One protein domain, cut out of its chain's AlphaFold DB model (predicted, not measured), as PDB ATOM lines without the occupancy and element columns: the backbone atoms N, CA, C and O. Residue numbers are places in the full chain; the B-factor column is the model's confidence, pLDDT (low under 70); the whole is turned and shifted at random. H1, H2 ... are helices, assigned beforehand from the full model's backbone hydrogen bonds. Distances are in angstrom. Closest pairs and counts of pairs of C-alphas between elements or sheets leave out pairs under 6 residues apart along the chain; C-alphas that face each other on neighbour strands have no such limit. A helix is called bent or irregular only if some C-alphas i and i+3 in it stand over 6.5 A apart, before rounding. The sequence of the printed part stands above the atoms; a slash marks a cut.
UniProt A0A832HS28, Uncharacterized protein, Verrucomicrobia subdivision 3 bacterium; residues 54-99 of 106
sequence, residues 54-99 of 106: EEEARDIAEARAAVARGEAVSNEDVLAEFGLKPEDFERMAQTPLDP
ATOM      1  N   GLU A  54     267.333 251.658 204.549       97.75
ATOM      2  CA  GLU A  54     265.868 251.621 204.469       97.75
ATOM      3  C   GLU A  54     265.330 252.135 203.129       97.75
ATOM      4  O   GLU A  54     264.256 251.717 202.705       97.75
ATOM      5  N   GLU A  55     266.037 253.072 202.496       97.88
ATOM      6  CA  GLU A  55     265.696 253.596 201.173       97.88
ATOM      7  C   GLU A  55     265.876 252.510 200.115       97.88
ATOM      8  O   GLU A  55     264.903 252.130 199.470       97.88
ATOM      9  N   GLU A  56     267.053 251.886 200.055       97.81
ATOM     10  CA  GLU A  56     267.317 250.780 199.127       97.81
ATOM     11  C   GLU A  56     266.359 249.604 199.351       97.81
ATOM     12  O   GLU A  56     265.874 248.998 198.399       97.81
ATOM     13  N   ALA A  57     266.023 249.287 200.604       98.00
ATOM     14  CA  ALA A  57     265.052 248.240 200.906       98.00
ATOM     15  C   ALA A  57     263.650 248.564 200.354       98.00
ATOM     16  O   ALA A  57     262.953 247.654 199.892       98.00
ATOM     17  N   ARG A  58     263.233 249.840 200.386       98.12
ATOM     18  CA  ARG A  58     261.968 250.299 199.783       98.12
ATOM     19  C   ARG A  58     262.032 250.200 198.262       98.12
ATOM     20  O   ARG A  58     261.118 249.617 197.682       98.12
ATOM     21  N   ASP A  59     263.120 250.653 197.651       97.88
ATOM     22  CA  ASP A  59     263.314 250.619 196.197       97.88
ATOM     23  C   ASP A  59     263.331 249.179 195.664       97.88
ATOM     24  O   ASP A  59     262.659 248.848 194.686       97.88
ATOM     25  N   ILE A  60     264.025 248.270 196.357       97.12
ATOM     26  CA  ILE A  60     264.042 246.838 196.028       97.12
ATOM     27  C   ILE A  60     262.634 246.241 196.140       97.12
ATOM     28  O   ILE A  60     262.232 245.434 195.295       97.12
ATOM     29  N   ALA A  61     261.879 246.596 197.184       97.94
ATOM     30  CA  ALA A  61     260.518 246.102 197.371       97.94
ATOM     31  C   ALA A  61     259.572 246.615 196.274       97.94
ATOM     32  O   ALA A  61     258.780 245.833 195.741       97.94
ATOM     33  N   GLU A  62     259.683 247.890 195.902       97.56
ATOM     34  CA  GLU A  62     258.921 248.488 194.808       97.56
ATOM     35  C   GLU A  62     259.248 247.823 193.470       97.56
ATOM     36  O   GLU A  62     258.330 247.373 192.778       97.56
ATOM     37  N   ALA A  63     260.533 247.668 193.143       96.19
ATOM     38  CA  ALA A  63     260.978 247.014 191.916       96.19
ATOM     39  C   ALA A  63     260.448 245.574 191.822       96.19
ATOM     40  O   ALA A  63     259.888 245.171 190.800       96.19
ATOM     41  N   ARG A  64     260.535 244.798 192.911       96.81
ATOM     42  CA  ARG A  64     259.973 243.436 192.968       96.81
ATOM     43  C   ARG A  64     258.455 243.431 192.792       96.81
ATOM     44  O   ARG A  64     257.924 242.539 192.130       96.81
ATOM     45  N   ALA A  65     257.751 244.406 193.363       97.50
ATOM     46  CA  ALA A  65     256.309 244.532 193.196       97.50
ATOM     47  C   ALA A  65     255.934 244.901 191.751       97.50
ATOM     48  O   ALA A  65     254.982 244.335 191.224       97.50
ATOM     49  N   ALA A  66     256.687 245.789 191.096       96.12
ATOM     50  CA  ALA A  66     256.502 246.126 189.683       96.12
ATOM     51  C   ALA A  66     256.705 244.897 188.782       96.12
ATOM     52  O   ALA A  66     255.862 244.608 187.932       96.12
ATOM     53  N   VAL A  67     257.745 244.094 189.041       95.69
ATOM     54  CA  VAL A  67     257.954 242.803 188.361       95.69
ATOM     55  C   VAL A  67     256.746 241.880 188.559       95.69
ATOM     56  O   VAL A  67     256.231 241.329 187.590       95.69
ATOM     57  N   ALA A  68     256.241 241.745 189.788       96.06
ATOM     58  CA  ALA A  68     255.078 240.901 190.077       96.06
ATOM     59  C   ALA A  68     253.779 241.400 189.416       96.06
ATOM     60  O   ALA A  68     252.900 240.594 189.112       96.06
ATOM     61  N   ARG A  69     253.657 242.713 189.178       97.56
ATOM     62  CA  ARG A  69     252.553 243.320 188.417       97.56
ATOM     63  C   ARG A  69     252.727 243.210 186.897       97.56
ATOM     64  O   ARG A  69     251.806 243.569 186.172       97.56
ATOM     65  N   GLY A  70     253.861 242.695 186.415       95.12
ATOM     66  CA  GLY A  70     254.167 242.605 184.985       95.12
ATOM     67  C   GLY A  70     254.553 243.946 184.356       95.12
ATOM     68  O   GLY A  70     254.407 244.119 183.154       95.12
ATOM     69  N   GLU A  71     255.019 244.901 185.163       95.94
ATOM     70  CA  GLU A  71     255.427 246.241 184.715       95.94
ATOM     71  C   GLU A  71     256.924 246.319 184.371       95.94
ATOM     72  O   GLU A  71     257.400 247.347 183.896       95.94
ATOM     73  N   ALA A  72     257.681 245.247 184.617       93.19
ATOM     74  CA  ALA A  72     259.094 245.182 184.271       93.19
ATOM     75  C   ALA A  72     259.293 244.882 182.780       93.19
ATOM     76  O   ALA A  72     258.632 244.010 182.218       93.19
ATOM     77  N   VAL A  73     260.252 245.574 182.163       93.06
ATOM     78  CA  VAL A  73     260.686 245.304 180.788       93.06
ATOM     79  C   VAL A  73     261.601 244.082 180.794       93.06
ATOM     80  O   VAL A  73     262.500 243.978 181.633       93.06
ATOM     81  N   SER A  74     261.368 243.140 179.879       92.75
ATOM     82  CA  SER A  74     262.232 241.969 179.758       92.75
ATOM     83  C   SER A  74     263.609 242.371 179.225       92.75
ATOM     84  O   SER A  74     263.752 243.352 178.495       92.75
ATOM     85  N   ASN A  75     264.648 241.605 179.565       91.81
ATOM     86  CA  ASN A  75     265.975 241.869 179.013       91.81
ATOM     87  C   ASN A  75     265.985 241.757 177.475       91.81
ATOM     88  O   ASN A  75     266.663 242.543 176.825       91.81
ATOM     89  N   GLU A  76     265.188 240.851 176.900       92.19
ATOM     90  CA  GLU A  76     265.041 240.688 175.447       92.19
ATOM     91  C   GLU A  76     264.456 241.939 174.777       92.19
ATOM     92  O   GLU A  76     264.980 242.379 173.756       92.19
ATOM     93  N   ASP A  77     263.422 242.546 175.371       94.25
ATOM     94  CA  ASP A  77     262.803 243.766 174.839       94.25
ATOM     95  C   ASP A  77     263.766 244.957 174.897       94.25
ATOM     96  O   ASP A  77     263.874 245.709 173.927       94.25
ATOM     97  N   VAL A  78     264.510 245.099 176.003       94.38
ATOM     98  CA  VAL A  78     265.555 246.128 176.127       94.38
ATOM     99  C   VAL A  78     266.597 245.942 175.026       94.38
ATOM    100  O   VAL A  78     266.926 246.891 174.324       94.38
ATOM    101  N   LEU A  79     267.105 244.724 174.836       94.12
ATOM    102  CA  LEU A  79     268.099 244.441 173.798       94.12
ATOM    103  C   LEU A  79     267.563 244.764 172.398       94.12
ATOM    104  O   LEU A  79     268.247 245.436 171.625       94.12
ATOM    105  N   ALA A  80     266.326 244.363 172.103       94.25
ATOM    106  CA  ALA A  80     265.680 244.634 170.826       94.25
ATOM    107  C   ALA A  80     265.525 246.140 170.548       94.25
ATOM    108  O   ALA A  80     265.735 246.564 169.409       94.25
ATOM    109  N   GLU A  81     265.219 246.955 171.564       95.44
ATOM    110  CA  GLU A  81     265.141 248.419 171.441       95.44
ATOM    111  C   GLU A  81     266.474 249.032 170.979       95.44
ATOM    112  O   GLU A  81     266.488 249.935 170.140       95.44
ATOM    113  N   PHE A  82     267.599 248.497 171.459       94.12
ATOM    114  CA  PHE A  82     268.940 248.930 171.056       94.12
ATOM    115  C   PHE A  82     269.460 248.235 169.785       94.12
ATOM    116  O   PHE A  82     270.594 248.487 169.375       94.12
ATOM    117  N   GLY A  83     268.657 247.378 169.142       94.38
ATOM    118  CA  GLY A  83     269.069 246.595 167.975       94.38
ATOM    119  C   GLY A  83     270.109 245.517 168.296       94.38
ATOM    120  O   GLY A  83     270.845 245.096 167.405       94.38
ATOM    121  N   LEU A  84     270.177 245.099 169.559       94.00
ATOM    122  CA  LEU A  84     271.119 244.118 170.082       94.00
ATOM    123  C   LEU A  84     270.439 242.771 170.315       94.00
ATOM    124  O   LEU A  84     269.221 242.659 170.465       94.00
ATOM    125  N   LYS A  85     271.267 241.739 170.398       92.69
ATOM    126  CA  LYS A  85     270.914 240.397 170.836       92.69
ATOM    127  C   LYS A  85     271.826 239.958 171.982       92.69
ATOM    128  O   LYS A  85     272.922 240.506 172.129       92.69
ATOM    129  N   PRO A  86     271.431 238.946 172.774       89.06
ATOM    130  CA  PRO A  86     272.291 238.404 173.824       89.06
ATOM    131  C   PRO A  86     273.682 237.994 173.308       89.06
ATOM    132  O   PRO A  86     274.688 238.246 173.969       89.06
ATOM    133  N   GLU A  87     273.762 237.450 172.090       89.00
ATOM    134  CA  GLU A  87     275.018 236.987 171.485       89.00
ATOM    135  C   GLU A  87     275.985 238.135 171.143       89.00
ATOM    136  O   GLU A  87     277.194 237.920 171.018       89.00
ATOM    137  N   ASP A  88     275.485 239.366 171.002       88.06
ATOM    138  CA  ASP A  88     276.334 240.528 170.737       88.06
ATOM    139  C   ASP A  88     277.216 240.854 171.949       88.06
ATOM    140  O   ASP A  88     278.379 241.225 171.785       88.06
ATOM    141  N   PHE A  89     276.718 240.619 173.168       83.06
ATOM    142  CA  PHE A  89     277.495 240.793 174.398       83.06
ATOM    143  C   PHE A  89     278.570 239.715 174.565       83.06
ATOM    144  O   PHE A  89     279.674 240.015 175.024       83.06
ATOM    145  N   GLU A  90     278.296 238.478 174.147       82.81
ATOM    146  CA  GLU A  90     279.303 237.409 174.138       82.81
ATOM    147  C   GLU A  90     280.447 237.728 173.171       82.81
ATOM    148  O   GLU A  90     281.618 237.552 173.514       82.81
ATOM    149  N   ARG A  91     280.125 238.274 171.990       82.38
ATOM    150  CA  ARG A  91     281.126 238.749 171.026       82.38
ATOM    151  C   ARG A  91     281.962 239.886 171.610       82.38
ATOM    152  O   ARG A  91     283.186 239.855 171.512       82.38
ATOM    153  N   MET A  92     281.319 240.859 172.258       79.62
ATOM    154  CA  MET A  92     282.002 241.979 172.915       79.62
ATOM    155  C   MET A  92     282.976 241.526 174.012       79.62
ATOM    156  O   MET A  92     284.049 242.113 174.167       79.62
ATOM    157  N   ALA A  93     282.640 240.462 174.747       77.88
ATOM    158  CA  ALA A  93     283.491 239.917 175.802       77.88
ATOM    159  C   ALA A  93     284.796 239.282 175.275       77.88
ATOM    160  O   ALA A  93     285.772 239.175 176.018       77.88
ATOM    161  N   GLN A  94     284.857 238.894 173.997       71.00
ATOM    162  CA  GLN A  94     285.993 238.191 173.386       71.00
ATOM    163  C   GLN A  94     287.008 239.140 172.722       71.00
ATOM    164  O   GLN A  94     287.469 238.896 171.616       71.00
ATOM    165  N   THR A  95     287.393 240.236 173.384       62.34
ATOM    166  CA  THR A  95     288.361 241.188 172.800       62.34
ATOM    167  C   THR A  95     289.756 240.537 172.632       62.34
ATOM    168  O   THR A  95     290.252 239.953 173.598       62.34
ATOM    169  N   PRO A  96     290.449 240.672 171.476       61.03
ATOM    170  CA  PRO A  96     290.114 241.497 170.309       61.03
ATOM    171  C   PRO A  96     288.951 240.935 169.494       61.03
ATOM    172  O   PRO A  96     288.949 239.756 169.169       61.03
ATOM    173  N   LEU A  97     288.008 241.808 169.128       58.00
ATOM    174  CA  LEU A  97     286.887 241.447 168.264       58.00
ATOM    175  C   LEU A  97     287.430 240.918 166.934       58.00
ATOM    176  O   LEU A  97     288.162 241.633 166.241       58.00
ATOM    177  N   ASP A  98     287.069 239.688 166.576       64.19
ATOM    178  CA  ASP A  98     287.271 239.208 165.214       64.19
ATOM    179  C   ASP A  98     286.570 240.178 164.243       64.19
ATOM    180  O   ASP A  98     285.472 240.663 164.542       64.19
ATOM    181  N   PRO A  99     287.188 240.514 163.095       61.91
ATOM    182  CA  PRO A  99     286.567 241.402 162.122       61.91
ATOM    183  C   PRO A  99     285.219 240.820 161.689       61.91
ATOM    184  O   PRO A  99     285.140 239.649 161.312       61.91
TER     185      PRO A  99
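What this domain is: This is residues 54 to 99 of the 106 residues of an uncharacterized protein of Verrucomicrobia subdivision 3 bacterium (UniProt A0A832HS28). Picture a wide, open U without a packed core: H1, the longest helix, is one arm, the link after it and the short helix H2 make the base, and H3 with a tail of residues 94 to 99 makes the other, shorter arm. No two helices touch; the nearest thing to packing is at the corner where H2 turns into H3, and most of H1 and the end of H3 with its tail stick out free. The printed part has 46 residues with three named helices, in the order H1, H2, H3, and no named strand; its class is all helix. The whole is extended, with a radius of gyration of the C-alphas of 16.0 A, and it spans 47 by 22 by 13 A.

Where its parts are: Start at the first printed residue and find C-alpha 54 at (265.868, 251.621, 204.469). From there H1 runs through residues 54 to 68, 20.9 A from first to last C-alpha, and ends at C-alpha 68 at (255.078, 240.901, 190.077). Go on past residues 69 to 74 and you reach H2, residues 75 to 81, 10.0 A long. After residues 82 to 85 comes H3, residues 86 to 93, 11.5 A long, which ends at C-alpha 93 at (283.491, 239.917, 175.802). None of the three helices is bent or irregular.

How they stand to each other: Look first at H1, which touches no helix and is apart from both H2 and H3. The six residues between H1 and H2 form a short link. The four residues between H2 and H3 form a tight link. Across it, H2 and H3 are close but not clearly touching, with 2 pairs of C-alphas within 8 A. Their closest C-alphas are those of Leu 79 and Pro 86, 7.3 A apart. The lines of H2 and H3 are about perpendicular, at 88 degrees, and their centres are 13.9 A apart. In the backbones of H1 and H2 you will find every O i to N i+4 pair within hydrogen-bond range; in H3 it is 3 of 4.

The domain as a whole: Compare the first and last printed C-alphas, those of Glu 54 and Pro 99: they are the two farthest apart, at 48.2 A. The outline is a rod, but only just. Residues 54 to 62, which belong to H1, stand free, and so do residues 65 to 70, of which 65 to 68 belong to H1, and residues 89 to 99, of which 89 to 93 belong to H3. The printed part has no cut, and no link is long. In the B-factor column the mean pLDDT of the printed part is 89.3, and the model's confidence is low, under 70, at residues 95 to 99.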